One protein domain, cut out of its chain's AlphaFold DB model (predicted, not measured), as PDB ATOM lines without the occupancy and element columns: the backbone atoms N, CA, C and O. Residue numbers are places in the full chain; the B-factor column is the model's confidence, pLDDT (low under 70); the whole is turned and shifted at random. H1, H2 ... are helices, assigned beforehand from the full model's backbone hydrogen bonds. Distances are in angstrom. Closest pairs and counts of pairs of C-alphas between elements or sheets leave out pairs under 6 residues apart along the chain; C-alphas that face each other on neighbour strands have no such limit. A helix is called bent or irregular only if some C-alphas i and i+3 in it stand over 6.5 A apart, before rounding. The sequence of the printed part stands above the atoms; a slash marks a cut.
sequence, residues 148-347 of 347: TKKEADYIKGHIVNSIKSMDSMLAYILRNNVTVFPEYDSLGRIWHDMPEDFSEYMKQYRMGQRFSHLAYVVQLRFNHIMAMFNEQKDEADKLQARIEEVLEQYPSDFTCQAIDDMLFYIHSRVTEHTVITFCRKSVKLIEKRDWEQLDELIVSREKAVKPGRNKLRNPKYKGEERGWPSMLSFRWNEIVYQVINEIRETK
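Overview. This is residues 148 to 347 of the 347 residues of an uncharacterized protein of Bacteroides heparinolyticus (UniProt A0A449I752). One long helix, H4, is the spine of this elongated domain: H5 folds back along its later half, and H7, H8 and H9 make a row of neighbouring helices running to and fro across another side of it. At the other end H1, H2 and H10 make a smaller group, H3 folds back on H4, and the long stretch of residues 306 to 329 leads from H9 back to H10. The printed part has 200 residues with ten named helices, H1 to H10 in order, and no named strand; the class is all helix. It is only just loose, close to compact, with a radius of gyration of the C-alphas of 20.2 A and spans of 57 by 35 by 32 A.

Along the chain. H4, residues 196 to 229, runs 50.0 A from C-alpha 196 at (17.784, 0.095, 21.005) to C-alpha 229 at (5.553, -20.549, -22.824); it is irregular, with C-alphas 197 and 200 7.7 A apart. H5 is residues 233 to 249, 24.3 A; H6 251 to 254; H7 256 to 265; H8 273 to 287, 21.3 A; H9 291 to 305, 21.0 A. Before H4 come H1, residues 149 to 161, H2, 169 to 176, and H3, 184 to 192. H10, residues 330 to 345, 21.6 A, ends at C-alpha 345 (-11.130, -3.396, 19.807) and is only just irregular, with C-alphas 334 and 337 6.6 A apart.

Arrangement. H4 is the hub, touching six helices. H4 and H5 form a hairpin at a shallow tilt of 20 degrees, closest at the C-alphas of His 224 and Ala 236, 4.7 A. H3 and H4 form another, closest at Trp 191 and Met 202, C-alphas 5.6 A apart. H6 touches H4 at Asp 253 and Arg 210, C-alphas 5.6 A apart. H7 touches H4 at a steep tilt of 56 degrees, H8 only just touches it, with 3 pairs of C-alphas within 8 A, and H9 is about perpendicular to it at 85 degrees. H8 forms hairpins with H7 and H9. H1 touches H2 and H10, closest at the C-alphas of Ala 152 and Ile 343, 4.8 A, for the latter; H4 and H10 are apart. Every O i to N i+4 pair is within hydrogen-bond range in H1, H2, H5, H7, H8 and H9; H4 has 28 of 30, H10 10 of 12, and H3 2 of 5, beside 4 of 6 O i to N i+3 pairs; H6 is too short for an O i to N i+4 pair.

Size, cuts and confidence. The C-alphas farthest apart, Lys 150 and Glu 292, are 58.1 A apart. The printed part has no cut, and the long link is H9 to H10, 24 residues. Mean pLDDT of the printed part is 90.4; residues 192 and 347 are under 70.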
ATOM      1  N   THR A 148     -14.433 -11.924  24.056       92.69
ATOM      2  CA  THR A 148     -14.861 -11.143  25.220       92.69
ATOM      3  C   THR A 148     -13.689 -10.334  25.766       92.69
ATOM      4  O   THR A 148     -12.518 -10.669  25.566       92.69
ATOM      5  N   LYS A 149     -13.983  -9.277  26.530       92.88
ATOM      6  CA  LYS A 149     -12.941  -8.458  27.167       92.88
ATOM      7  C   LYS A 149     -11.998  -9.285  28.035       92.88
ATOM      8  O   LYS A 149     -10.789  -9.086  27.990       92.88
ATOM      9  N   LYS A 150     -12.536 -10.260  28.775       94.06
ATOM     10  CA  LYS A 150     -11.723 -11.155  29.603       94.06
ATOM     11  C   LYS A 150     -10.826 -12.052  28.758       94.06
ATOM     12  O   LYS A 150      -9.686 -12.284  29.146       94.06
ATOM     13  N   GLU A 151     -11.305 -12.546  27.615       94.75
ATOM     14  CA  GLU A 151     -10.489 -13.342  26.689       94.75
ATOM     15  C   GLU A 151      -9.365 -12.502  26.078       94.75
ATOM     16  O   GLU A 151      -8.212 -12.938  26.068       94.75
ATOM     17  N   ALA A 152      -9.679 -11.286  25.625       95.44
ATOM     18  CA  ALA A 152      -8.711 -10.353  25.062       95.44
ATOM     19  C   ALA A 152      -7.634  -9.959  26.087       95.44
ATOM     20  O   ALA A 152      -6.440 -10.082  25.799       95.44
ATOM     21  N   ASP A 153      -8.034  -9.575  27.304       95.00
ATOM     22  CA  ASP A 153      -7.120  -9.233  28.399       95.00
ATOM     23  C   ASP A 153      -6.259 -10.435  28.809       95.00
ATOM     24  O   ASP A 153      -5.049 -10.298  29.012       95.00
ATOM     25  N   TYR A 154      -6.849 -11.633  28.863       95.12
ATOM     26  CA  TYR A 154      -6.133 -12.877  29.135       95.12
ATOM     27  C   TYR A 154      -5.072 -13.169  28.059       95.12
ATOM     28  O   TYR A 154      -3.905 -13.404  28.389       95.12
ATOM     29  N   ILE A 155      -5.432 -13.111  26.770       95.38
ATOM     30  CA  ILE A 155      -4.499 -13.353  25.659       95.38
ATOM     31  C   ILE A 155      -3.388 -12.297  25.664       95.38
ATOM     32  O   ILE A 155      -2.205 -12.652  25.616       95.38
ATOM     33  N   LYS A 156      -3.748 -11.012  25.782       96.31
ATOM     34  CA  LYS A 156      -2.798  -9.895  25.868       96.31
ATOM     35  C   LYS A 156      -1.825 -10.094  27.020       96.31
ATOM     36  O   LYS A 156      -0.616 -10.051  26.804       96.31
ATOM     37  N   GLY A 157      -2.340 -10.350  28.223       95.88
ATOM     38  CA  GLY A 157      -1.549 -10.564  29.430       95.88
ATOM     39  C   GLY A 157      -0.532 -11.692  29.264       95.88
ATOM     40  O   GLY A 157       0.630 -11.535  29.635       95.88
ATOM     41  N   HIS A 158      -0.927 -12.795  28.635       95.69
ATOM     42  CA  HIS A 158      -0.034 -13.917  28.354       95.69
ATOM     43  C   HIS A 158       1.053 -13.586  27.323       95.69
ATOM     44  O   HIS A 158       2.228 -13.893  27.545       95.69
ATOM     45  N   ILE A 159       0.700 -12.911  26.226       95.62
ATOM     46  CA  ILE A 159       1.671 -12.509  25.202       95.62
ATOM     47  C   ILE A 159       2.715 -11.547  25.785       95.62
ATOM     48  O   ILE A 159       3.911 -11.737  25.550       95.62
ATOM     49  N   VAL A 160       2.287 -10.540  26.557       95.94
ATOM     50  CA  VAL A 160       3.193  -9.488  27.049       95.94
ATOM     51  C   VAL A 160       4.028  -9.901  28.260       95.94
ATOM     52  O   VAL A 160       5.044  -9.258  28.508       95.94
ATOM     53  N   ASN A 161       3.643 -10.954  28.994       95.25
ATOM     54  CA  ASN A 161       4.315 -11.356  30.238       95.25
ATOM     55  C   ASN A 161       4.978 -12.743  30.193       95.25
ATOM     56  O   ASN A 161       5.689 -13.106  31.128       95.25
ATOM     57  N   SER A 162       4.765 -13.556  29.154       94.06
ATOM     58  CA  SER A 162       5.436 -14.860  29.058       94.06
ATOM     59  C   SER A 162       6.922 -14.702  28.747       94.06
ATOM     60  O   SER A 162       7.292 -13.990  27.819       94.06
ATOM     61  N   ILE A 163       7.785 -15.435  29.459       91.31
ATOM     62  CA  ILE A 163       9.255 -15.397  29.296       91.31
ATOM     63  C   ILE A 163       9.682 -15.640  27.842       91.31
ATOM     64  O   ILE A 163      10.666 -15.082  27.379       91.31
ATOM     65  N   LYS A 164       8.933 -16.456  27.090       91.25
ATOM     66  CA  LYS A 164       9.266 -16.776  25.693       91.25
ATOM     67  C   LYS A 164       8.770 -15.738  24.679       91.25
ATOM     68  O   LYS A 164       9.101 -15.866  23.502       91.25
ATOM     69  N   SER A 165       7.953 -14.764  25.087       92.00
ATOM     70  CA  SER A 165       7.343 -13.791  24.168       92.00
ATOM     71  C   SER A 165       7.375 -12.339  24.635       92.00
ATOM     72  O   SER A 165       7.103 -11.474  23.808       92.00
ATOM     73  N   MET A 166       7.707 -12.048  25.895       91.00
ATOM     74  CA  MET A 166       7.661 -10.697  26.473       91.00
ATOM     75  C   MET A 166       8.560  -9.686  25.749       91.00
ATOM     76  O   MET A 166       8.220  -8.501  25.715       91.00
ATOM     77  N   ASP A 167       9.628 -10.167  25.113       86.38
ATOM     78  CA  ASP A 167      10.572  -9.355  24.336       86.38
ATOM     79  C   ASP A 167      10.242  -9.340  22.835       86.38
ATOM     80  O   ASP A 167      10.925  -8.713  22.037       86.38
ATOM     81  N   SER A 168       9.170 -10.011  22.405       86.06
ATOM     82  CA  SER A 168       8.778 -10.032  20.993       86.06
ATOM     83  C   SER A 168       8.150  -8.712  20.528       86.06
ATOM     84  O   SER A 168       7.532  -7.981  21.304       86.06
ATOM     85  N   MET A 169       8.190  -8.470  19.212       83.94
ATOM     86  CA  MET A 169       7.466  -7.358  18.575       83.94
ATOM     87  C   MET A 169       5.988  -7.326  18.967       83.94
ATOM     88  O   MET A 169       5.448  -6.274  19.289       83.94
ATOM     89  N   LEU A 170       5.326  -8.486  18.936       89.44
ATOM     90  CA  LEU A 170       3.903  -8.584  19.236       89.44
ATOM     91  C   LEU A 170       3.620  -8.146  20.678       89.44
ATOM     92  O   LEU A 170       2.680  -7.390  20.916       89.44
ATOM     93  N   ALA A 171       4.465  -8.560  21.627       91.69
ATOM     94  CA  ALA A 171       4.361  -8.122  23.012       91.69
ATOM     95  C   ALA A 171       4.561  -6.610  23.147       91.69
ATOM     96  O   ALA A 171       3.761  -5.957  23.813       91.69
ATOM     97  N   TYR A 172       5.566  -6.037  22.481       88.00
ATOM     98  CA  TYR A 172       5.788  -4.592  22.506       88.00
ATOM     99  C   TYR A 172       4.603  -3.809  21.922       88.00
ATOM    100  O   TYR A 172       4.120  -2.862  22.547       88.00
ATOM    101  N   ILE A 173       4.097  -4.226  20.755       89.56
ATOM    102  CA  ILE A 173       2.951  -3.601  20.083       89.56
ATOM    103  C   ILE A 173       1.726  -3.604  21.002       89.56
ATOM    104  O   ILE A 173       1.050  -2.582  21.141       89.56
ATOM    105  N   LEU A 174       1.428  -4.734  21.644       93.56
ATOM    106  CA  LEU A 174       0.275  -4.856  22.536       93.56
ATOM    107  C   LEU A 174       0.467  -4.098  23.856       93.56
ATOM    108  O   LEU A 174      -0.485  -3.487  24.342       93.56
ATOM    109  N   ARG A 175       1.673  -4.116  24.435       91.81
ATOM    110  CA  ARG A 175       1.992  -3.435  25.700       91.81
ATOM    111  C   ARG A 175       1.892  -1.918  25.565       91.81
ATOM    112  O   ARG A 175       1.301  -1.278  26.425       91.81
ATOM    113  N   ASN A 176       2.423  -1.368  24.474       88.56
ATOM    114  CA  ASN A 176       2.523   0.077  24.259       88.56
ATOM    115  C   ASN A 176       1.421   0.647  23.352       88.56
ATOM    116  O   ASN A 176       1.460   1.824  23.018       88.56
ATOM    117  N   ASN A 177       0.451  -0.175  22.928       89.31
ATOM    118  CA  ASN A 177      -0.623   0.218  22.007       89.31
ATOM    119  C   ASN A 177      -0.113   0.911  20.722       89.31
ATOM    120  O   ASN A 177      -0.725   1.852  20.227       89.31
ATOM    121  N   VAL A 178       1.001   0.426  20.165       87.94
ATOM    122  CA  VAL A 178       1.619   0.991  18.952       87.94
ATOM    123  C   VAL A 178       0.666   0.906  17.761       87.94
ATOM    124  O   VAL A 178       0.117  -0.166  17.488       87.94
ATOM    125  N   THR A 179       0.485   1.993  17.017       88.00
ATOM    126  CA  THR A 179      -0.303   1.983  15.775       88.00
ATOM    127  C   THR A 179       0.303   1.010  14.764       88.00
ATOM    128  O   THR A 179       1.494   1.077  14.471       88.00
ATOM    129  N   VAL A 180      -0.521   0.108  14.228       88.00
ATOM    130  CA  VAL A 180      -0.122  -0.877  13.215       88.00
ATOM    131  C   VAL A 180      -0.923  -0.687  11.938       88.00
ATOM    132  O   VAL A 180      -2.040  -0.177  11.973       88.00
ATOM    133  N   PHE A 181      -0.347  -1.121  10.821       87.00
ATOM    134  CA  PHE A 181      -0.954  -1.049   9.495       87.00
ATOM    135  C   PHE A 181      -1.037  -2.455   8.888       87.00
ATOM    136  O   PHE A 181      -0.194  -3.305   9.213       87.00
ATOM    137  N   PRO A 182      -2.029  -2.718   8.022       86.00
ATOM    138  CA  PRO A 182      -2.200  -4.032   7.414       86.00
ATOM    139  C   PRO A 182      -1.048  -4.389   6.471       86.00
ATOM    140  O   PRO A 182      -0.769  -5.567   6.292       86.00
ATOM    141  N   GLU A 183      -0.336  -3.415   5.900       85.31
ATOM    142  CA  GLU A 183       0.798  -3.673   5.015       85.31
ATOM    143  C   GLU A 183       2.065  -4.022   5.807       85.31
ATOM    144  O   GLU A 183       2.583  -3.215   6.582       85.31
ATOM    145  N   TYR A 184       2.628  -5.205   5.553       82.19
ATOM    146  CA  TYR A 184       3.865  -5.664   6.199       82.19
ATOM    147  C   TYR A 184       5.057  -4.704   6.019       82.19
ATOM    148  O   TYR A 184       5.876  -4.556   6.928       82.19
ATOM    149  N   ASP A 185       5.157  -4.007   4.886       79.31
ATOM    150  CA  ASP A 185       6.259  -3.070   4.619       79.31
ATOM    151  C   ASP A 185       6.181  -1.789   5.463       79.31
ATOM    152  O   ASP A 185       7.197  -1.141   5.724       79.31
ATOM    153  N   SER A 186       4.994  -1.460   5.980       80.06
ATOM    154  CA  SER A 186       4.791  -0.333   6.894       80.06
ATOM    155  C   SER A 186       5.374  -0.595   8.286       80.06
ATOM    156  O   SER A 186       5.625   0.357   9.028       80.06
ATOM    157  N   LEU A 187       5.659  -1.857   8.638       79.31
ATOM    158  CA  LEU A 187       6.284  -2.204   9.917       79.31
ATOM    159  C   LEU A 187       7.658  -1.568  10.102       79.31
ATOM    160  O   LEU A 187       8.039  -1.284  11.234       79.31
ATOM    161  N   GLY A 188       8.391  -1.288   9.020       77.19
ATOM    162  CA  GLY A 188       9.678  -0.597   9.092       77.19
ATOM    163  C   GLY A 188       9.608   0.744   9.828       77.19
ATOM    164  O   GLY A 188      10.600   1.144  10.430       77.19
ATOM    165  N   ARG A 189       8.437   1.403   9.825       76.44
ATOM    166  CA  ARG A 189       8.183   2.637  10.584       76.44
ATOM    167  C   ARG A 189       8.142   2.364  12.082       76.44
ATOM    168  O   ARG A 189       8.859   3.009  12.828       76.44
ATOM    169  N   ILE A 190       7.383   1.343  12.489       74.62
ATOM    170  CA  ILE A 190       7.303   0.907  13.889       74.62
ATOM    171  C   ILE A 190       8.697   0.587  14.415       74.62
ATOM    172  O   ILE A 190       9.057   1.042  15.490       74.62
ATOM    173  N   TRP A 191       9.491  -0.150  13.636       72.19
ATOM    174  CA  TRP A 191      10.837  -0.553  14.035       72.19
ATOM    175  C   TRP A 191      11.826   0.598  14.201       72.19
ATOM    176  O   TRP A 191      12.759   0.461  14.986       72.19
ATOM    177  N   HIS A 192      11.662   1.695  13.459       69.50
ATOM    178  CA  HIS A 192      12.539   2.858  13.584       69.50
ATOM    179  C   HIS A 192      12.376   3.549  14.942       69.50
ATOM    180  O   HIS A 192      13.358   4.020  15.506       69.50
ATOM    181  N   ASP A 193      11.157   3.529  15.481       70.88
ATOM    182  CA  ASP A 193      10.795   4.195  16.732       70.88
ATOM    183  C   ASP A 193      10.936   3.271  17.965       70.88
ATOM    184  O   ASP A 193      10.540   3.633  19.075       70.88
ATOM    185  N   MET A 194      11.474   2.056  17.790       73.50
ATOM    186  CA  MET A 194      11.686   1.096  18.881       73.50
ATOM    187  C   MET A 194      12.942   1.429  19.704       73.50
ATOM    188  O   MET A 194      13.935   1.892  19.140       73.50
ATOM    189  N   PRO A 195      12.963   1.106  21.014       75.50
ATOM    190  CA  PRO A 195      14.176   1.191  21.825       75.50
ATOM    191  C   PRO A 195      15.321   0.340  21.255       75.50
ATOM    192  O   PRO A 195      15.083  -0.702  20.641       75.50
ATOM    193  N   GLU A 196      16.566   0.750  21.517       79.75
ATOM    194  CA  GLU A 196      17.784   0.095  21.005       79.75
ATOM    195  C   GLU A 196      17.879  -1.395  21.380       79.75
ATOM    196  O   GLU A 196      18.350  -2.205  20.577       79.75
ATOM    197  N   ASP A 197      17.319  -1.779  22.530       75.94
ATOM    198  CA  ASP A 197      17.205  -3.169  22.992       75.94
ATOM    199  C   ASP A 197      16.459  -4.087  21.997       75.94
ATOM    200  O   ASP A 197      16.595  -5.309  22.047       75.94
ATOM    201  N   PHE A 198      15.700  -3.519  21.052       74.44
ATOM    202  CA  PHE A 198      14.972  -4.246  20.006       74.44
ATOM    203  C   PHE A 198      15.635  -4.166  18.619       74.44
ATOM    204  O   PHE A 198      15.061  -4.636  17.630       74.44
ATOM    205  N   SER A 199      16.840  -3.603  18.519       78.50
ATOM    206  CA  SER A 199      17.584  -3.428  17.260       78.50
ATOM    207  C   SER A 199      17.791  -4.737  16.483       78.50
ATOM    208  O   SER A 199      17.653  -4.762  15.255       78.50
ATOM    209  N   GLU A 200      18.017  -5.858  17.174       80.50
ATOM    210  CA  GLU A 200      18.135  -7.179  16.540       80.50
ATOM    211  C   GLU A 200      16.837  -7.627  15.851       80.50
ATOM    212  O   GLU A 200      16.873  -8.289  14.810       80.50
ATOM    213  N   TYR A 201      15.670  -7.218  16.350       78.19
ATOM    214  CA  TYR A 201      14.416  -7.519  15.669       78.19
ATOM    215  C   TYR A 201      14.207  -6.663  14.418       78.19
ATOM    216  O   TYR A 201      13.700  -7.174  13.418       78.19
ATOM    217  N   MET A 202      14.646  -5.401  14.428       81.19
ATOM    218  CA  MET A 202      14.673  -4.573  13.217       81.19
ATOM    219  C   MET A 202      15.582  -5.209  12.161       81.19
ATOM    220  O   MET A 202      15.200  -5.349  10.997       81.19
ATOM    221  N   LYS A 203      16.754  -5.700  12.569       85.50
ATOM    222  CA  LYS A 203      17.638  -6.471  11.692       85.50
ATOM    223  C   LYS A 203      16.940  -7.720  11.149       85.50
ATOM    224  O   LYS A 203      16.947  -7.932   9.937       85.50
ATOM    225  N   GLN A 204      16.269  -8.502  11.999       86.06
ATOM    226  CA  GLN A 204      15.484  -9.663  11.571       86.06
ATOM    227  C   GLN A 204      14.403  -9.288  10.549       86.06
ATOM    228  O   GLN A 204      14.248  -9.979   9.540       86.06
ATOM    229  N   TYR A 205      13.666  -8.205  10.795       86.56
ATOM    230  CA  TYR A 205      12.642  -7.693   9.892       86.56
ATOM    231  C   TYR A 205      13.236  -7.321   8.532       86.56
ATOM    232  O   TYR A 205      12.737  -7.788   7.507       86.56
ATOM    233  N   ARG A 206      14.351  -6.577   8.510       88.62
ATOM    234  CA  ARG A 206      15.058  -6.215   7.273       88.62
ATOM    235  C   ARG A 206      15.562  -7.434   6.507       88.62
ATOM    236  O   ARG A 206      15.413  -7.477   5.289       88.62
ATOM    237  N   MET A 207      16.096  -8.448   7.191       91.81
ATOM    238  CA  MET A 207      16.485  -9.704   6.533       91.81
ATOM    239  C   MET A 207      15.266 -10.435   5.951       91.81
ATOM    240  O   MET A 207      15.330 -10.964   4.843       91.81
ATOM    241  N   GLY A 208      14.135 -10.425   6.663       90.31
ATOM    242  CA  GLY A 208      12.868 -10.970   6.173       90.31
ATOM    243  C   GLY A 208      12.334 -10.238   4.936       90.31
ATOM    244  O   GLY A 208      11.911 -10.892   3.984       90.31
ATOM    245  N   GLN A 209      12.399  -8.901   4.915       90.75
ATOM    246  CA  GLN A 209      12.028  -8.093   3.747       90.75
ATOM    247  C   GLN A 209      12.922  -8.395   2.544       90.75
ATOM    248  O   GLN A 209      12.402  -8.708   1.478       90.75
ATOM    249  N   ARG A 210      14.249  -8.424   2.725       93.56
ATOM    250  CA  ARG A 210      15.193  -8.793   1.653       93.56
ATOM    251  C   ARG A 210      14.863 -10.145   1.036       93.56
ATOM    252  O   ARG A 210      14.802 -10.277  -0.186       93.56
ATOM    253  N   PHE A 211      14.594 -11.146   1.875       93.88
ATOM    254  CA  PHE A 211      14.184 -12.458   1.384       93.88
ATOM    255  C   PHE A 211      12.865 -12.391   0.610       93.88
ATOM    256  O   PHE A 211      12.747 -12.989  -0.457       93.88
ATOM    257  N   SER A 212      11.880 -11.657   1.135       94.25
ATOM    258  CA  SER A 212      10.582 -11.445   0.494       94.25
ATOM    259  C   SER A 212      10.723 -10.800  -0.887       94.25
ATOM    260  O   SER A 212      10.131 -11.292  -1.845       94.25
ATOM    261  N   HIS A 213      11.559  -9.766  -1.020       95.62
ATOM    262  CA  HIS A 213      11.836  -9.086  -2.285       95.62
ATOM    263  C   HIS A 213      12.489 -10.027  -3.304       95.62
ATOM    264  O   HIS A 213      12.000 -10.156  -4.429       95.62
ATOM    265  N   LEU A 214      13.533 -10.763  -2.900       97.19
ATOM    266  CA  LEU A 214      14.176 -11.757  -3.762       97.19
ATOM    267  C   LEU A 214      13.186 -12.845  -4.204       97.19
ATOM    268  O   LEU A 214      13.098 -13.169  -5.390       97.19
ATOM    269  N   ALA A 215      12.419 -13.399  -3.263       96.25
ATOM    270  CA  ALA A 215      11.422 -14.424  -3.548       96.25
ATOM    271  C   ALA A 215      10.317 -13.905  -4.476       96.25
ATOM    272  O   ALA A 215       9.827 -14.662  -5.315       96.25
ATOM    273  N   TYR A 216       9.927 -12.638  -4.340       97.00
ATOM    274  CA  TYR A 216       8.926 -12.006  -5.185       97.00
ATOM    275  C   TYR A 216       9.426 -11.846  -6.624       97.00
ATOM    276  O   TYR A 216       8.754 -12.319  -7.541       97.00
ATOM    277  N   VAL A 217      10.635 -11.312  -6.835       98.12
ATOM    278  CA  VAL A 217      11.233 -11.183  -8.180       98.12
ATOM    279  C   VAL A 217      11.401 -12.545  -8.855       98.12
ATOM    280  O   VAL A 217      11.043 -12.707 -10.020       98.12
ATOM    281  N   VAL A 218      11.868 -13.563  -8.126       97.88
ATOM    282  CA  VAL A 218      11.992 -14.925  -8.671       97.88
ATOM    283  C   VAL A 218      10.626 -15.505  -9.058       97.88
ATOM    284  O   VAL A 218      10.517 -16.189 -10.075       97.88
ATOM    285  N   GLN A 219       9.571 -15.243  -8.282       96.94
ATOM    286  CA  GLN A 219       8.214 -15.694  -8.610       96.94
ATOM    287  C   GLN A 219       7.613 -14.938  -9.798       96.94
ATOM    288  O   GLN A 219       6.970 -15.563 -10.641       96.94
ATOM    289  N   LEU A 220       7.841 -13.625  -9.901       97.94
ATOM    290  CA  LEU A 220       7.464 -12.843 -11.080       97.94
ATOM    291  C   LEU A 220       8.156 -13.397 -12.323       97.94
ATOM    292  O   LEU A 220       7.494 -13.660 -13.324       97.94
ATOM    293  N   ARG A 221       9.460 -13.683 -12.236       97.44
ATOM    294  CA  ARG A 221      10.212 -14.262 -13.353       97.44
ATOM    295  C   ARG A 221       9.737 -15.675 -13.697       97.44
ATOM    296  O   ARG A 221       9.591 -16.001 -14.869       97.44
ATOM    297  N   PHE A 222       9.394 -16.498 -12.704       96.50
ATOM    298  CA  PHE A 222       8.731 -17.786 -12.940       96.50
ATOM    299  C   PHE A 222       7.442 -17.612 -13.757       96.50
ATOM    300  O   PHE A 222       7.230 -18.332 -14.735       96.50
ATOM    301  N   ASN A 223       6.575 -16.674 -13.362       96.25
ATOM    302  CA  ASN A 223       5.326 -16.405 -14.073       96.25
ATOM    303  C   ASN A 223       5.589 -15.838 -15.476       96.25
ATOM    304  O   ASN A 223       4.895 -16.226 -16.408       96.25
ATOM    305  N   HIS A 224       6.625 -15.014 -15.653       96.44
ATOM    306  CA  HIS A 224       7.048 -14.520 -16.963       96.44
ATOM    307  C   HIS A 224       7.422 -15.685 -17.894       96.44
ATOM    308  O   HIS A 224       6.952 -15.752 -19.026       96.44
ATOM    309  N   ILE A 225       8.211 -16.656 -17.413       95.56
ATOM    310  CA  ILE A 225       8.572 -17.855 -18.193       95.56
ATOM    311  C   ILE A 225       7.317 -18.654 -18.585       95.56
ATOM    312  O   ILE A 225       7.238 -19.149 -19.710       95.56
ATOM    313  N   MET A 226       6.337 -18.783 -17.680       94.31
ATOM    314  CA  MET A 226       5.047 -19.423 -17.982       94.31
ATOM    315  C   MET A 226       4.264 -18.659 -19.052       94.31
ATOM    316  O   MET A 226       3.803 -19.279 -20.004       94.31
ATOM    317  N   ALA A 227       4.138 -17.337 -18.923       94.06
ATOM    318  CA  ALA A 227       3.422 -16.494 -19.877       94.06
ATOM    319  C   ALA A 227       4.046 -16.590 -21.278       94.06
ATOM    320  O   ALA A 227       3.341 -16.835 -22.253       94.06
ATOM    321  N   MET A 228       5.379 -16.528 -21.369       94.19
ATOM    322  CA  MET A 228       6.101 -16.736 -22.628       94.19
ATOM    323  C   MET A 228       5.861 -18.134 -23.215       94.19
ATOM    324  O   MET A 228       5.638 -18.268 -24.414       94.19
ATOM    325  N   PHE A 229       5.860 -19.182 -22.384       92.31
ATOM    326  CA  PHE A 229       5.553 -20.549 -22.824       92.31
ATOM    327  C   PHE A 229       4.099 -20.719 -23.302       92.31
ATOM    328  O   PHE A 229       3.825 -21.526 -24.193       92.31
ATOM    329  N   ASN A 230       3.179 -19.947 -22.725       92.00
ATOM    330  CA  ASN A 230       1.770 -19.894 -23.098       92.00
ATOM    331  C   ASN A 230       1.483 -18.915 -24.249       92.00
ATOM    332  O   ASN A 230       0.319 -18.733 -24.588       92.00
ATOM    333  N   GLU A 231       2.509 -18.297 -24.848       93.12
ATOM    334  CA  GLU A 231       2.373 -17.309 -25.931       93.12
ATOM    335  C   GLU A 231       1.572 -16.050 -25.513       93.12
ATOM    336  O   GLU A 231       0.996 -15.348 -26.340       93.12
ATOM    337  N   GLN A 232       1.571 -15.723 -24.215       93.38
ATOM    338  CA  GLN A 232       0.886 -14.573 -23.611       93.38
ATOM    339  C   GLN A 232       1.844 -13.381 -23.459       93.38
ATOM    340  O   GLN A 232       2.249 -13.027 -22.348       93.38
ATOM    341  N   LYS A 233       2.236 -12.768 -24.583       94.81
ATOM    342  CA  LYS A 233       3.266 -11.714 -24.607       94.81
ATOM    343  C   LYS A 233       2.923 -10.503 -23.729       94.81
ATOM    344  O   LYS A 233       3.758 -10.091 -22.935       94.81
ATOM    345  N   ASP A 234       1.693  -9.996 -23.805       96.06
ATOM    346  CA  ASP A 234       1.275  -8.819 -23.028       96.06
ATOM    347  C   ASP A 234       1.397  -9.041 -21.511       96.06
ATOM    348  O   ASP A 234       1.730  -8.128 -20.759       96.06
ATOM    349  N   GLU A 235       1.136 -10.265 -21.046       95.38
ATOM    350  CA  GLU A 235       1.281 -10.625 -19.635       95.38
ATOM    351  C   GLU A 235       2.756 -10.754 -19.239       95.38
ATOM    352  O   GLU A 235       3.155 -10.284 -18.174       95.38
ATOM    353  N   ALA A 236       3.585 -11.336 -20.111       96.19
ATOM    354  CA  ALA A 236       5.028 -11.388 -19.901       96.19
ATOM    355  C   ALA A 236       5.631  -9.977 -19.793       96.19
ATOM    356  O   ALA A 236       6.393  -9.716 -18.860       96.19
ATOM    357  N   ASP A 237       5.227  -9.048 -20.663       97.75
ATOM    358  CA  ASP A 237       5.705  -7.662 -20.651       97.75
ATOM    359  C   ASP A 237       5.307  -6.939 -19.348       97.75
ATOM    360  O   ASP A 237       6.141  -6.274 -18.730       97.75
ATOM    361  N   LYS A 238       4.074  -7.136 -18.850       97.94
ATOM    362  CA  LYS A 238       3.636  -6.604 -17.542       97.94
ATOM    363  C   LYS A 238       4.448  -7.165 -16.377       97.94
ATOM    364  O   LYS A 238       4.829  -6.423 -15.472       97.94
ATOM    365  N   LEU A 239       4.713  -8.471 -16.384       97.69
ATOM    366  CA  LEU A 239       5.513  -9.120 -15.348       97.69
ATOM    367  C   LEU A 239       6.958  -8.612 -15.368       97.69
ATOM    368  O   LEU A 239       7.528  -8.386 -14.302       97.69
ATOM    369  N   GLN A 240       7.535  -8.384 -16.553       98.06
ATOM    370  CA  GLN A 240       8.871  -7.803 -16.679       98.06
ATOM    371  C   GLN A 240       8.910  -6.351 -16.196       98.06
ATOM    372  O   GLN A 240       9.808  -6.001 -15.433       98.06
ATOM    373  N   ALA A 241       7.933  -5.524 -16.577       98.31
ATOM    374  CA  ALA A 241       7.831  -4.150 -16.086       98.31
ATOM    375  C   ALA A 241       7.764  -4.119 -14.550       98.31
ATOM    376  O   ALA A 241       8.518  -3.393 -13.907       98.31
ATOM    377  N   ARG A 242       6.953  -5.004 -13.951       98.19
ATOM    378  CA  ARG A 242       6.860  -5.121 -12.492       98.19
ATOM    379  C   ARG A 242       8.174  -5.558 -11.841       98.19
ATOM    380  O   ARG A 242       8.472  -5.120 -10.732       98.19
ATOM    381  N   ILE A 243       8.951  -6.426 -12.490       98.31
ATOM    382  CA  ILE A 243      10.287  -6.799 -12.007       98.31
ATOM    383  C   ILE A 243      11.180  -5.558 -11.942       98.31
ATOM    384  O   ILE A 243      11.773  -5.319 -10.895       98.31
ATOM    385  N   GLU A 244      11.245  -4.754 -13.005       98.19
ATOM    386  CA  GLU A 244      12.080  -3.544 -13.011       98.19
ATOM    387  C   GLU A 244      11.636  -2.532 -11.946       98.19
ATOM    388  O   GLU A 244      12.480  -2.066 -11.183       98.19
ATOM    389  N   GLU A 245      10.329  -2.292 -11.788       98.06
ATOM    390  CA  GLU A 245       9.791  -1.422 -10.727       98.06
ATOM    391  C   GLU A 245      10.259  -1.846  -9.327       98.06
ATOM    392  O   GLU A 245      10.647  -1.014  -8.510       98.06
ATOM    393  N   VAL A 246      10.236  -3.150  -9.023       97.00
ATOM    394  CA  VAL A 246      10.669  -3.669  -7.714       97.00
ATOM    395  C   VAL A 246      12.172  -3.467  -7.513       97.00
ATOM    396  O   VAL A 246      12.611  -3.152  -6.407       97.00
ATOM    397  N   LEU A 247      12.966  -3.644  -8.569       97.69
ATOM    398  CA  LEU A 247      14.417  -3.461  -8.517       97.69
ATOM    399  C   LEU A 247      14.791  -1.980  -8.355       97.69
ATOM    400  O   LEU A 247      15.757  -1.681  -7.658       97.69
ATOM    401  N   GLU A 248      14.022  -1.068  -8.951       97.50
ATOM    402  CA  GLU A 248      14.156   0.385  -8.770       97.50
ATOM    403  C   GLU A 248      13.689   0.850  -7.388       97.50
ATOM    404  O   GLU A 248      14.290   1.750  -6.801       97.50
ATOM    405  N   GLN A 249      12.642   0.227  -6.844       95.50
ATOM    406  CA  GLN A 249      12.112   0.551  -5.523       95.50
ATOM    407  C   GLN A 249      13.051   0.100  -4.391       95.50
ATOM    408  O   GLN A 249      13.146   0.779  -3.366       95.50
ATOM    409  N   TYR A 250      13.758  -1.025  -4.566       94.88
ATOM    410  CA  TYR A 250      14.609  -1.630  -3.530       94.88
ATOM    411  C   TYR A 250      16.025  -1.983  -4.024       94.88
ATOM    412  O   TYR A 250      16.476  -3.118  -3.850       94.88
ATOM    413  N   PRO A 251      16.786  -1.037  -4.601       95.19
ATOM    414  CA  PRO A 251      18.046  -1.337  -5.284       95.19
ATOM    415  C   PRO A 251      19.098  -1.953  -4.351       95.19
ATOM    416  O   PRO A 251      19.865  -2.822  -4.760       95.19
ATOM    417  N   SER A 252      19.106  -1.562  -3.073       95.25
ATOM    418  CA  SER A 252      20.047  -2.080  -2.074       95.25
ATOM    419  C   SER A 252      19.838  -3.555  -1.727       95.25
ATOM    420  O   SER A 252      20.767  -4.202  -1.245       95.25
ATOM    421  N   ASP A 253      18.637  -4.092  -1.950       95.88
ATOM    422  CA  ASP A 253      18.286  -5.458  -1.551       95.88
ATOM    423  C   ASP A 253      18.714  -6.507  -2.583       95.88
ATOM    424  O   ASP A 253      18.835  -7.687  -2.249       95.88
ATOM    425  N   PHE A 254      19.005  -6.084  -3.817       96.88
ATOM    426  CA  PHE A 254      19.376  -6.956  -4.934       96.88
ATOM    427  C   PHE A 254      20.877  -6.936  -5.243       96.88
ATOM    428  O   PHE A 254      21.284  -7.077  -6.393       96.88
ATOM    429  N   THR A 255      21.700  -6.788  -4.206       97.38
ATOM    430  CA  THR A 255      23.160  -6.921  -4.298       97.38
ATOM    431  C   THR A 255      23.605  -8.273  -3.749       97.38
ATOM    432  O   THR A 255      22.999  -8.804  -2.810       97.38
ATOM    433  N   CYS A 256      24.695  -8.831  -4.288       97.12
ATOM    434  CA  CYS A 256      25.278 -10.060  -3.738       97.12
ATOM    435  C   CYS A 256      25.554  -9.942  -2.227       97.12
ATOM    436  O   CYS A 256      25.211 -10.852  -1.474       97.12
ATOM    437  N   GLN A 257      26.084  -8.796  -1.779       96.81
ATOM    438  CA  GLN A 257      26.382  -8.544  -0.366       96.81
ATOM    439  C   GLN A 257      25.122  -8.574   0.510       96.81
ATOM    440  O   GLN A 257      25.111  -9.244   1.536       96.81
ATOM    441  N   ALA A 258      24.038  -7.904   0.101       96.19
ATOM    442  CA  ALA A 258      22.813  -7.852   0.900       96.19
ATOM    443  C   ALA A 258      22.181  -9.238   1.113       96.19
ATOM    444  O   ALA A 258      21.635  -9.515   2.187       96.19
ATOM    445  N   ILE A 259      22.266 -10.108   0.102       96.62
ATOM    446  CA  ILE A 259      21.787 -11.491   0.181       96.62
ATOM    447  C   ILE A 259      22.742 -12.369   0.986       96.62
ATOM    448  O   ILE A 259      22.269 -13.217   1.743       96.62
ATOM    449  N   ASP A 260      24.055 -12.166   0.887       95.44
ATOM    450  CA  ASP A 260      25.015 -12.866   1.739       95.44
ATOM    451  C   ASP A 260      24.848 -12.500   3.218       95.44
ATOM    452  O   ASP A 260      24.832 -13.406   4.050       95.44
ATOM    453  N   ASP A 261      24.606 -11.229   3.550       94.75
ATOM    454  CA  ASP A 261      24.297 -10.791   4.920       94.75
ATOM    455  C   ASP A 261      23.035 -11.483   5.457       94.75
ATOM    456  O   ASP A 261      23.003 -11.975   6.588       94.75
ATOM    457  N   MET A 262      21.992 -11.558   4.628       95.19
ATOM    458  CA  MET A 262      20.737 -12.231   4.963       95.19
ATOM    459  C   MET A 262      20.936 -13.734   5.178       95.19
ATOM    460  O   MET A 262      20.438 -14.285   6.160       95.19
ATOM    461  N   LEU A 263      21.673 -14.403   4.289       93.75
ATOM    462  CA  LEU A 263      21.987 -15.828   4.405       93.75
ATOM    463  C   LEU A 263      22.862 -16.110   5.629       93.75
ATOM    464  O   LEU A 263      22.629 -17.089   6.337       93.75
ATOM    465  N   PHE A 264      23.830 -15.236   5.907       92.56
ATOM    466  CA  PHE A 264      24.653 -15.303   7.104       92.56
ATOM    467  C   PHE A 264      23.801 -15.137   8.362       92.56
ATOM    468  O   PHE A 264      23.955 -15.910   9.298       92.56
ATOM    469  N   TYR A 265      22.839 -14.215   8.389       91.12
ATOM    470  CA  TYR A 265      21.950 -14.048   9.543       91.12
ATOM    471  C   TYR A 265      21.143 -15.320   9.868       91.12
ATOM    472  O   TYR A 265      20.935 -15.648  11.035       91.12
ATOM    473  N   ILE A 266      20.722 -16.078   8.849       88.31
ATOM    474  CA  ILE A 266      19.882 -17.279   9.019       88.31
ATOM    475  C   ILE A 266      20.652 -18.608   8.985       88.31
ATOM    476  O   ILE A 266      20.018 -19.666   9.024       88.31
ATOM    477  N   HIS A 267      21.988 -18.587   8.919       86.88
ATOM    478  CA  HIS A 267      22.816 -19.776   8.658       86.88
ATOM    479  C   HIS A 267      22.580 -20.934   9.644       86.88
ATOM    480  O   HIS A 267      22.659 -22.100   9.266       86.88
ATOM    481  N   SER A 268      22.250 -20.626  10.902       85.81
ATOM    482  CA  SER A 268      21.969 -21.628  11.938       85.81
ATOM    483  C   SER A 268      20.611 -22.320  11.771       85.81
ATOM    484  O   SER A 268      20.381 -23.372  12.362       85.81
ATOM    485  N   ARG A 269      19.704 -21.739  10.974       84.38
ATOM    486  CA  ARG A 269      18.330 -22.223  10.758       84.38
ATOM    487  C   ARG A 269      18.125 -22.838   9.378       84.38
ATOM    488  O   ARG A 269      17.296 -23.730   9.235       84.38
ATOM    489  N   VAL A 270      18.850 -22.358   8.367       82.94
ATOM    490  CA  VAL A 270      18.761 -22.848   6.987       82.94
ATOM    491  C   VAL A 270      20.098 -23.453   6.592       82.94
ATOM    492  O   VAL A 270      21.034 -22.744   6.238       82.94
ATOM    493  N   THR A 271      20.171 -24.781   6.633       81.38
ATOM    494  CA  THR A 271      21.389 -25.545   6.317       81.38
ATOM    495  C   THR A 271      21.348 -26.180   4.925       81.38
ATOM    496  O   THR A 271      22.339 -26.735   4.454       81.38
ATOM    497  N   GLU A 272      20.213 -26.080   4.225       88.06
ATOM    498  CA  GLU A 272      20.038 -26.647   2.891       88.06
ATOM    499  C   GLU A 272      20.879 -25.899   1.849       88.06
ATOM    500  O   GLU A 272      20.480 -24.868   1.297       88.06
ATOM    501  N   HIS A 273      22.030 -26.474   1.506       88.38
ATOM    502  CA  HIS A 273      22.977 -25.892   0.553       88.38
ATOM    503  C   HIS A 273      22.343 -25.546  -0.806       88.38
ATOM    504  O   HIS A 273      22.742 -24.581  -1.463       88.38
ATOM    505  N   THR A 274      21.329 -26.307  -1.240       90.75
ATOM    506  CA  THR A 274      20.640 -26.057  -2.516       90.75
ATOM    507  C   THR A 274      19.844 -24.751  -2.515       90.75
ATOM    508  O   THR A 274      19.845 -24.053  -3.528       90.75
ATOM    509  N   VAL A 275      19.219 -24.382  -1.392       90.62
ATOM    510  CA  VAL A 275      18.480 -23.117  -1.242       90.62
ATOM    511  C   VAL A 275      19.457 -21.948  -1.200       90.62
ATOM    512  O   VAL A 275      19.312 -20.999  -1.965       90.62
ATOM    513  N   ILE A 276      20.506 -22.067  -0.382       93.62
ATOM    514  CA  ILE A 276      21.556 -21.048  -0.230       93.62
ATOM    515  C   ILE A 276      22.212 -20.742  -1.585       93.62
ATOM    516  O   ILE A 276      22.336 -19.585  -1.988       93.62
ATOM    517  N   THR A 277      22.590 -21.789  -2.324       95.38
ATOM    518  CA  THR A 277      23.208 -21.653  -3.651       95.38
ATOM    519  C   THR A 277      22.256 -21.009  -4.651       95.38
ATOM    520  O   THR A 277      22.687 -20.186  -5.456       95.38
ATOM    521  N   PHE A 278      20.972 -21.376  -4.615       96.94
ATOM    522  CA  PHE A 278      19.971 -20.789  -5.496       96.94
ATOM    523  C   PHE A 278      19.834 -19.286  -5.241       96.94
ATOM    524  O   PHE A 278      19.992 -18.520  -6.183       96.94
ATOM    525  N   CYS A 279      19.674 -18.851  -3.985       96.88
ATOM    526  CA  CYS A 279      19.592 -17.428  -3.637       96.88
ATOM    527  C   CYS A 279      20.806 -16.629  -4.140       96.88
ATOM    528  O   CYS A 279      20.632 -15.602  -4.796       96.88
ATOM    529  N   ARG A 280      22.029 -17.130  -3.903       97.44
ATOM    530  CA  ARG A 280      23.277 -16.490  -4.363       97.44
ATOM    531  C   ARG A 280      23.367 -16.378  -5.881       97.44
ATOM    532  O   ARG A 280      23.746 -15.338  -6.410       97.44
ATOM    533  N   LYS A 281      23.036 -17.455  -6.599       98.31
ATOM    534  CA  LYS A 281      23.058 -17.443  -8.067       98.31
ATOM    535  C   LYS A 281      21.984 -16.514  -8.627       98.31
ATOM    536  O   LYS A 281      22.289 -15.746  -9.531       98.31
ATOM    537  N   SER A 282      20.772 -16.547  -8.074       98.38
ATOM    538  CA  SER A 282      19.672 -15.685  -8.505       98.38
ATOM    539  C   SER A 282      20.031 -14.210  -8.373       98.38
ATOM    540  O   SER A 282      19.923 -13.494  -9.361       98.38
ATOM    541  N   VAL A 283      20.515 -13.757  -7.209       98.25
ATOM    542  CA  VAL A 283      20.850 -12.332  -7.036       98.25
ATOM    543  C   VAL A 283      21.983 -11.892  -7.958       98.25
ATOM    544  O   VAL A 283      21.874 -10.846  -8.582       98.25
ATOM    545  N   LYS A 284      23.011 -12.727  -8.157       98.38
ATOM    546  CA  LYS A 284      24.117 -12.423  -9.075       98.38
ATOM    547  C   LYS A 284      23.647 -12.203 -10.517       98.38
ATOM    548  O   LYS A 284      24.235 -11.397 -11.234       98.38
ATOM    549  N   LEU A 285      22.629 -12.945 -10.954       98.62
ATOM    550  CA  LEU A 285      22.043 -12.809 -12.290       98.62
ATOM    551  C   LEU A 285      21.106 -11.595 -12.369       98.62
ATOM    552  O   LEU A 285      21.175 -10.844 -13.335       98.62
ATOM    553  N   ILE A 286      20.303 -11.353 -11.327       98.31
ATOM    554  CA  ILE A 286      19.416 -10.179 -11.212       98.31
ATOM    555  C   ILE A 286      20.217  -8.867 -11.221       98.31
ATOM    556  O   ILE A 286      19.869  -7.934 -11.946       98.31
ATOM    557  N   GLU A 287      21.307  -8.804 -10.454       96.75
ATOM    558  CA  GLU A 287      22.197  -7.641 -10.354       96.75
ATOM    559  C   GLU A 287      22.816  -7.286 -11.715       96.75
ATOM    560  O   GLU A 287      22.959  -6.116 -12.057       96.75
ATOM    561  N   LYS A 288      23.108  -8.301 -12.537       97.19
ATOM    562  CA  LYS A 288      23.639  -8.146 -13.899       97.19
ATOM    563  C   LYS A 288      22.576  -7.997 -14.983       97.19
ATOM    564  O   LYS A 288      22.942  -7.835 -16.143       97.19
ATOM    565  N   ARG A 289      21.290  -8.101 -14.628       97.44
ATOM    566  CA  ARG A 289      20.172  -8.174 -15.584       97.44
ATOM    567  C   ARG A 289      20.327  -9.311 -16.610       97.44
ATOM    568  O   ARG A 289      19.863  -9.212 -17.741       97.44
ATOM    569  N   ASP A 290      20.961 -10.412 -16.208       98.31
ATOM    570  CA  ASP A 290      21.140 -11.605 -17.041       98.31
ATOM    571  C   ASP A 290      19.903 -12.507 -16.941       98.31
ATOM    572  O   ASP A 290      19.845 -13.497 -16.202       98.31
ATOM    573  N   TRP A 291      18.858 -12.082 -17.645       97.94
ATOM    574  CA  TRP A 291      17.534 -12.688 -17.582       97.94
ATOM    575  C   TRP A 291      17.468 -14.088 -18.187       97.94
ATOM    576  O   TRP A 291      16.720 -14.932 -17.696       97.94
ATOM    577  N   GLU A 292      18.270 -14.350 -19.216       97.62
ATOM    578  CA  GLU A 292      18.321 -15.648 -19.884       97.62
ATOM    579  C   GLU A 292      18.889 -16.721 -18.949       97.62
ATOM    580  O   GLU A 292      18.238 -17.741 -18.705       97.62
ATOM    581  N   GLN A 293      20.040 -16.460 -18.320       98.44
ATOM    582  CA  GLN A 293      20.600 -17.400 -17.348       98.44
ATOM    583  C   GLN A 293      19.732 -17.518 -16.089       98.44
ATOM    584  O   GLN A 293      19.683 -18.585 -15.464       98.44
ATOM    585  N   LEU A 294      19.025 -16.449 -15.694       98.44
ATOM    586  CA  LEU A 294      18.078 -16.528 -14.579       98.44
ATOM    587  C   LEU A 294      16.917 -17.477 -14.906       98.44
ATOM    588  O   LEU A 294      16.525 -18.277 -14.050       98.44
ATOM    589  N   ASP A 295      16.408 -17.448 -16.138       98.25
ATOM    590  CA  ASP A 295      15.354 -18.358 -16.586       98.25
ATOM    591  C   ASP A 295      15.814 -19.813 -16.548       98.25
ATOM    592  O   ASP A 295      15.103 -20.681 -16.032       98.25
ATOM    593  N   GLU A 296      17.022 -20.093 -17.036       97.62
ATOM    594  CA  GLU A 296      17.604 -21.435 -16.985       97.62
ATOM    595  C   GLU A 296      17.764 -21.940 -15.549       97.62
ATOM    596  O   GLU A 296      17.438 -23.098 -15.251       97.62
ATOM    597  N   LEU A 297      18.210 -21.070 -14.637       98.12
ATOM    598  CA  LEU A 297      18.349 -21.378 -13.216       98.12
ATOM    599  C   LEU A 297      16.993 -21.733 -12.583       98.12
ATOM    600  O   LEU A 297      16.892 -22.736 -11.867       98.12
ATOM    601  N   ILE A 298      15.948 -20.949 -12.860       97.44
ATOM    602  CA  ILE A 298      14.589 -21.169 -12.339       97.44
ATOM    603  C   ILE A 298      13.983 -22.459 -12.914       97.44
ATOM    604  O   ILE A 298      13.460 -23.282 -12.157       97.44
ATOM    605  N   VAL A 299      14.096 -22.689 -14.227       95.25
ATOM    606  CA  VAL A 299      13.601 -23.910 -14.892       95.25
ATOM    607  C   VAL A 299      14.293 -25.151 -14.330       95.25
ATOM    608  O   VAL A 299      13.633 -26.148 -14.018       95.25
ATOM    609  N   SER A 300      15.612 -25.091 -14.160       94.19
ATOM    610  CA  SER A 300      16.401 -26.196 -13.610       94.19
ATOM    611  C   SER A 300      16.010 -26.502 -12.165       94.19
ATOM    612  O   SER A 300      15.849 -27.670 -11.800       94.19
ATOM    613  N   ARG A 301      15.782 -25.465 -11.347       94.12
ATOM    614  CA  ARG A 301      15.328 -25.627  -9.960       94.12
ATOM    615  C   ARG A 301      13.942 -26.264  -9.877       94.12
ATOM    616  O   ARG A 301      13.769 -27.191  -9.090       94.12
ATOM    617  N   GLU A 302      12.976 -25.825 -10.686       93.75
ATOM    618  CA  GLU A 302      11.623 -26.406 -10.694       93.75
ATOM    619  C   GLU A 302      11.648 -27.882 -11.122       93.75
ATOM    620  O   GLU A 302      11.002 -28.718 -10.486       93.75
ATOM    621  N   LYS A 303      12.442 -28.240 -12.144       90.88
ATOM    622  CA  LYS A 303      12.617 -29.640 -12.570       90.88
ATOM    623  C   LYS A 303      13.217 -30.515 -11.467       90.88
ATOM    624  O   LYS A 303      12.746 -31.632 -11.270       90.88
ATOM    625  N   ALA A 304      14.212 -30.004 -10.740       90.25
ATOM    626  CA  ALA A 304      14.862 -30.730  -9.653       90.25
ATOM    627  C   ALA A 304      13.940 -30.938  -8.437       90.25
ATOM    628  O   ALA A 304      13.950 -32.008  -7.837       90.25
ATOM    629  N   VAL A 305      13.133 -29.932  -8.073       88.31
ATOM    630  CA  VAL A 305      12.231 -30.002  -6.906       88.31
ATOM    631  C   VAL A 305      10.949 -30.781  -7.216       88.31
ATOM    632  O   VAL A 305      10.403 -31.445  -6.335       88.31
ATOM    633  N   LYS A 306      10.453 -30.727  -8.460       86.75
ATOM    634  CA  LYS A 306       9.220 -31.410  -8.884       86.75
ATOM    635  C   LYS A 306       9.426 -32.247 -10.153       86.75
ATOM    636  O   LYS A 306       8.898 -31.903 -11.221       86.75
ATOM    637  N   PRO A 307      10.111 -33.399 -10.050       78.94
ATOM    638  CA  PRO A 307      10.218 -34.338 -11.161       78.94
ATOM    639  C   PRO A 307       8.818 -34.745 -11.656       78.94
ATOM    640  O   PRO A 307       7.942 -35.084 -10.861       78.94
ATOM    641  N   GLY A 308       8.560 -34.635 -12.962       74.69
ATOM    642  CA  GLY A 308       7.280 -35.011 -13.591       74.69
ATOM    643  C   GLY A 308       6.077 -34.077 -13.356       74.69
ATOM    644  O   GLY A 308       5.074 -34.206 -14.053       74.69
ATOM    645  N   ARG A 309       6.164 -33.115 -12.425       78.44
ATOM    646  CA  ARG A 309       5.115 -32.102 -12.153       78.44
ATOM    647  C   ARG A 309       5.611 -30.659 -12.298       78.44
ATOM    648  O   ARG A 309       4.959 -29.734 -11.820       78.44
ATOM    649  N   ASN A 310       6.771 -30.470 -12.923       84.75
ATOM    650  CA  ASN A 310       7.285 -29.144 -13.244       84.75
ATOM    651  C   ASN A 310       6.324 -28.465 -14.218       84.75
ATOM    652  O   ASN A 310       5.954 -29.059 -15.232       84.75
ATOM    653  N   LYS A 311       5.906 -27.245 -13.876       83.88
ATOM    654  CA  LYS A 311       4.987 -26.464 -14.714       83.88
ATOM    655  C   LYS A 311       5.710 -25.766 -15.865       83.88
ATOM    656  O   LYS A 311       5.159 -25.625 -16.948       83.88
ATOM    657  N   LEU A 312       6.966 -25.377 -15.642       85.69
ATOM    658  CA  LEU A 312       7.749 -24.624 -16.616       85.69
ATOM    659  C   LEU A 312       8.141 -25.480 -17.820       85.69
ATOM    660  O   LEU A 312       8.840 -26.483 -17.671       85.69
ATOM    661  N   ARG A 313       7.760 -25.022 -19.020       79.06
ATOM    662  CA  ARG A 313       8.100 -25.645 -20.314       79.06
ATOM    663  C   ARG A 313       7.645 -27.105 -20.438       79.06
ATOM    664  O   ARG A 313       8.244 -27.888 -21.173       79.06
ATOM    665  N   ASN A 314       6.592 -27.475 -19.714       84.12
ATOM    666  CA  ASN A 314       5.985 -28.793 -19.790       84.12
ATOM    667  C   ASN A 314       4.654 -28.689 -20.553       84.12
ATOM    668  O   ASN A 314       3.723 -28.063 -20.043       84.12
ATOM    669  N   PRO A 315       4.530 -29.320 -21.738       84.62
ATOM    670  CA  PRO A 315       3.328 -29.236 -22.571       84.62
ATOM    671  C   PRO A 315       2.029 -29.616 -21.856       84.62
ATOM    672  O   PRO A 315       0.978 -29.090 -22.203       84.62
ATOM    673  N   LYS A 316       2.093 -30.473 -20.825       86.69
ATOM    674  CA  LYS A 316       0.927 -30.857 -20.014       86.69
ATOM    675  C   LYS A 316       0.239 -29.665 -19.338       86.69
ATOM    676  O   LYS A 316      -0.953 -29.734 -19.069       86.69
ATOM    677  N   TYR A 317       0.999 -28.619 -19.032       84.31
ATOM    678  CA  TYR A 317       0.534 -27.445 -18.296       84.31
ATOM    679  C   TYR A 317       0.412 -26.205 -19.193       84.31
ATOM    680  O   TYR A 317       0.260 -25.095 -18.683       84.31
ATOM    681  N   LYS A 318       0.497 -26.369 -20.525       86.12
ATOM    682  CA  LYS A 318       0.306 -25.262 -21.470       86.12
ATOM    683  C   LYS A 318      -1.121 -24.723 -21.334       86.12
ATOM    684  O   LYS A 318      -2.077 -25.495 -21.356       86.12
ATOM    685  N   GLY A 319      -1.248 -23.409 -21.188       83.81
ATOM    686  CA  GLY A 319      -2.520 -22.722 -20.965       83.81
ATOM    687  C   GLY A 319      -2.984 -22.676 -19.505       83.81
ATOM    688  O   GLY A 319      -4.031 -22.093 -19.243       83.81
ATOM    689  N   GLU A 320      -2.240 -23.239 -18.541       85.19
ATOM    690  CA  GLU A 320      -2.555 -23.004 -17.127       85.19
ATOM    691  C   GLU A 320      -2.280 -21.544 -16.751       85.19
ATOM    692  O   GLU A 320      -1.152 -21.057 -16.869       85.19
ATOM    693  N   GLU A 321      -3.307 -20.879 -16.228       77.75
ATOM    694  CA  GLU A 321      -3.189 -19.561 -15.621       77.75
ATOM    695  C   GLU A 321      -2.655 -19.658 -14.189       77.75
ATOM    696  O   GLU A 321      -2.872 -20.635 -13.461       77.75
ATOM    697  N   ARG A 322      -1.948 -18.614 -13.755       83.38
ATOM    698  CA  ARG A 322      -1.456 -18.490 -12.385       83.38
ATOM    699  C   ARG A 322      -1.715 -17.082 -11.880       83.38
ATOM    700  O   ARG A 322      -1.428 -16.114 -12.572       83.38
ATOM    701  N   GLY A 323      -2.209 -16.986 -10.648       86.38
ATOM    702  CA  GLY A 323      -2.394 -15.700  -9.982       86.38
ATOM    703  C   GLY A 323      -1.089 -14.907  -9.877       86.38
ATOM    704  O   GLY A 323       0.011 -15.480  -9.834       86.38
ATOM    705  N   TRP A 324      -1.231 -13.586  -9.816       91.75
ATOM    706  CA  TRP A 324      -0.111 -12.676  -9.623       91.75
ATOM    707  C   TRP A 324       0.601 -12.974  -8.298       91.75
ATOM    708  O   TRP A 324      -0.067 -13.153  -7.275       91.75
ATOM    709  N   PRO A 325       1.943 -13.060  -8.287       92.12
ATOM    710  CA  PRO A 325       2.678 -13.252  -7.050       92.12
ATOM    711  C   PRO A 325       2.503 -12.043  -6.128       92.12
ATOM    712  O   PRO A 325       2.254 -10.925  -6.582       92.12
ATOM    713  N   SER A 326       2.715 -12.255  -4.836       90.25
ATOM    714  CA  SER A 326       2.803 -11.190  -3.844       90.25
ATOM    715  C   SER A 326       4.040 -11.378  -2.973       90.25
ATOM    716  O   SER A 326       4.619 -12.468  -2.890       90.25
ATOM    717  N   MET A 327       4.464 -10.297  -2.324       91.00
ATOM    718  CA  MET A 327       5.481 -10.359  -1.280       91.00
ATOM    719  C   MET A 327       4.992 -11.207  -0.100       91.00
ATOM    720  O   MET A 327       3.789 -11.325   0.149       91.00
ATOM    721  N   LEU A 328       5.932 -11.781   0.654       89.81
ATOM    722  CA  LEU A 328       5.683 -12.673   1.787       89.81
ATOM    723  C   LEU A 328       5.115 -11.911   2.996       89.81
ATOM    724  O   LEU A 328       5.787 -11.713   4.003       89.81
ATOM    725  N   SER A 329       3.852 -11.506   2.887       86.19
ATOM    726  CA  SER A 329       3.131 -10.677   3.862       86.19
ATOM    727  C   SER A 329       1.887 -11.361   4.437       86.19
ATOM    728  O   SER A 329       1.378 -10.928   5.462       86.19
ATOM    729  N   PHE A 330       1.449 -12.486   3.855       81.88
ATOM    730  CA  PHE A 330       0.212 -13.195   4.221       81.88
ATOM    731  C   PHE A 330       0.018 -13.372   5.735       81.88
ATOM    732  O   PHE A 330      -1.034 -13.049   6.271       81.88
ATOM    733  N   ARG A 331       1.045 -13.845   6.459       83.25
ATOM    734  CA  ARG A 331       0.932 -14.057   7.913       83.25
ATOM    735  C   ARG A 331       0.707 -12.758   8.685       83.25
ATOM    736  O   ARG A 331       0.045 -12.784   9.713       83.25
ATOM    737  N   TRP A 332       1.284 -11.653   8.227       87.81
ATOM    738  CA  TRP A 332       1.068 -10.359   8.856       87.81
ATOM    739  C   TRP A 332      -0.344  -9.860   8.567       87.81
ATOM    740  O   TRP A 332      -1.120  -9.684   9.503       87.81
ATOM    741  N   ASN A 333      -0.673  -9.723   7.282       83.06
ATOM    742  CA  ASN A 333      -1.898  -9.078   6.820       83.06
ATOM    743  C   ASN A 333      -3.155  -9.836   7.277       83.06
ATOM    744  O   ASN A 333      -4.115  -9.224   7.736       83.06
ATOM    745  N   GLU A 334      -3.134 -11.171   7.185       81.19
ATOM    746  CA  GLU A 334      -4.323 -12.003   7.411       81.19
ATOM    747  C   GLU A 334      -4.454 -12.505   8.851       81.19
ATOM    748  O   GLU A 334      -5.545 -12.871   9.274       81.19
ATOM    749  N   ILE A 335      -3.351 -12.575   9.606       86.06
ATOM    750  CA  ILE A 335      -3.351 -13.202  10.936       86.06
ATOM    751  C   ILE A 335      -2.919 -12.206  12.002       86.06
ATOM    752  O   ILE A 335      -3.703 -11.865  12.880       86.06
ATOM    753  N   VAL A 336      -1.667 -11.745  11.966       89.44
ATOM    754  CA  VAL A 336      -1.106 -10.975  13.087       89.44
ATOM    755  C   VAL A 336      -1.802  -9.625  13.244       89.44
ATOM    756  O   VAL A 336      -2.138  -9.251  14.366       89.44
ATOM    757  N   TYR A 337      -2.049  -8.918  12.140       91.50
ATOM    758  CA  TYR A 337      -2.755  -7.640  12.152       91.50
ATOM    759  C   TYR A 337      -4.174  -7.781  12.727       91.50
ATOM    760  O   TYR A 337      -4.553  -7.013  13.610       91.50
ATOM    761  N   GLN A 338      -4.913  -8.810  12.299       89.06
ATOM    762  CA  GLN A 338      -6.264  -9.088  12.796       89.06
ATOM    763  C   GLN A 338      -6.257  -9.411  14.292       89.06
ATOM    764  O   GLN A 338      -6.977  -8.774  15.049       89.06
ATOM    765  N   VAL A 339      -5.359 -10.291  14.747       90.38
ATOM    766  CA  VAL A 339      -5.224 -10.637  16.174       90.38
ATOM    767  C   VAL A 339      -4.921  -9.405  17.032       90.38
ATOM    768  O   VAL A 339      -5.458  -9.269  18.128       90.38
ATOM    769  N   ILE A 340      -4.066  -8.491  16.557       93.81
ATOM    770  CA  ILE A 340      -3.772  -7.245  17.282       93.81
ATOM    771  C   ILE A 340      -5.037  -6.395  17.430       93.81
ATOM    772  O   ILE A 340      -5.290  -5.883  18.523       93.81
ATOM    773  N   ASN A 341      -5.814  -6.241  16.358       92.19
ATOM    774  CA  ASN A 341      -7.033  -5.438  16.379       92.19
ATOM    775  C   ASN A 341      -8.131  -6.097  17.212       92.19
ATOM    776  O   ASN A 341      -8.692  -5.428  18.068       92.19
ATOM    777  N   GLU A 342      -8.355  -7.405  17.081       90.88
ATOM    778  CA  GLU A 342      -9.321  -8.150  17.899       90.88
ATOM    779  C   GLU A 342      -9.028  -7.987  19.398       90.88
ATOM    780  O   GLU A 342      -9.915  -7.639  20.176       90.88
ATOM    781  N   ILE A 343      -7.761  -8.126  19.809       94.62
ATOM    782  CA  ILE A 343      -7.354  -7.918  21.207       94.62
ATOM    783  C   ILE A 343      -7.602  -6.469  21.672       94.62
ATOM    784  O   ILE A 343      -7.873  -6.244  22.850       94.62
ATOM    785  N   ARG A 344      -7.482  -5.470  20.789       90.69
ATOM    786  CA  ARG A 344      -7.594  -4.039  21.138       90.69
ATOM    787  C   ARG A 344      -9.013  -3.488  21.089       90.69
ATOM    788  O   ARG A 344      -9.350  -2.621  21.887       90.69
ATOM    789  N   GLU A 345      -9.800  -3.927  20.118       83.19
ATOM    790  CA  GLU A 345     -11.130  -3.396  19.807       83.19
ATOM    791  C   GLU A 345     -12.221  -3.991  20.699       83.19
ATOM    792  O   GLU A 345     -13.364  -3.526  20.681       83.19
ATOM    793  N   THR A 346     -11.869  -4.988  21.511       74.19
ATOM    794  CA  THR A 346     -12.778  -5.581  22.483       74.19
ATOM    795  C   THR A 346     -13.155  -4.546  23.553       74.19
ATOM    796  O   THR A 346     -12.307  -4.092  24.323       74.19
ATOM    797  N   LYS A 347     -14.431  -4.138  23.570       53.44
ATOM    798  CA  LYS A 347     -14.978  -3.105  24.470       53.44
ATOM    799  C   LYS A 347     -15.267  -3.632  25.875       53.44
ATOM    800  O   LYS A 347     -15.902  -4.705  25.974       53.44
TER     801      LYS A 347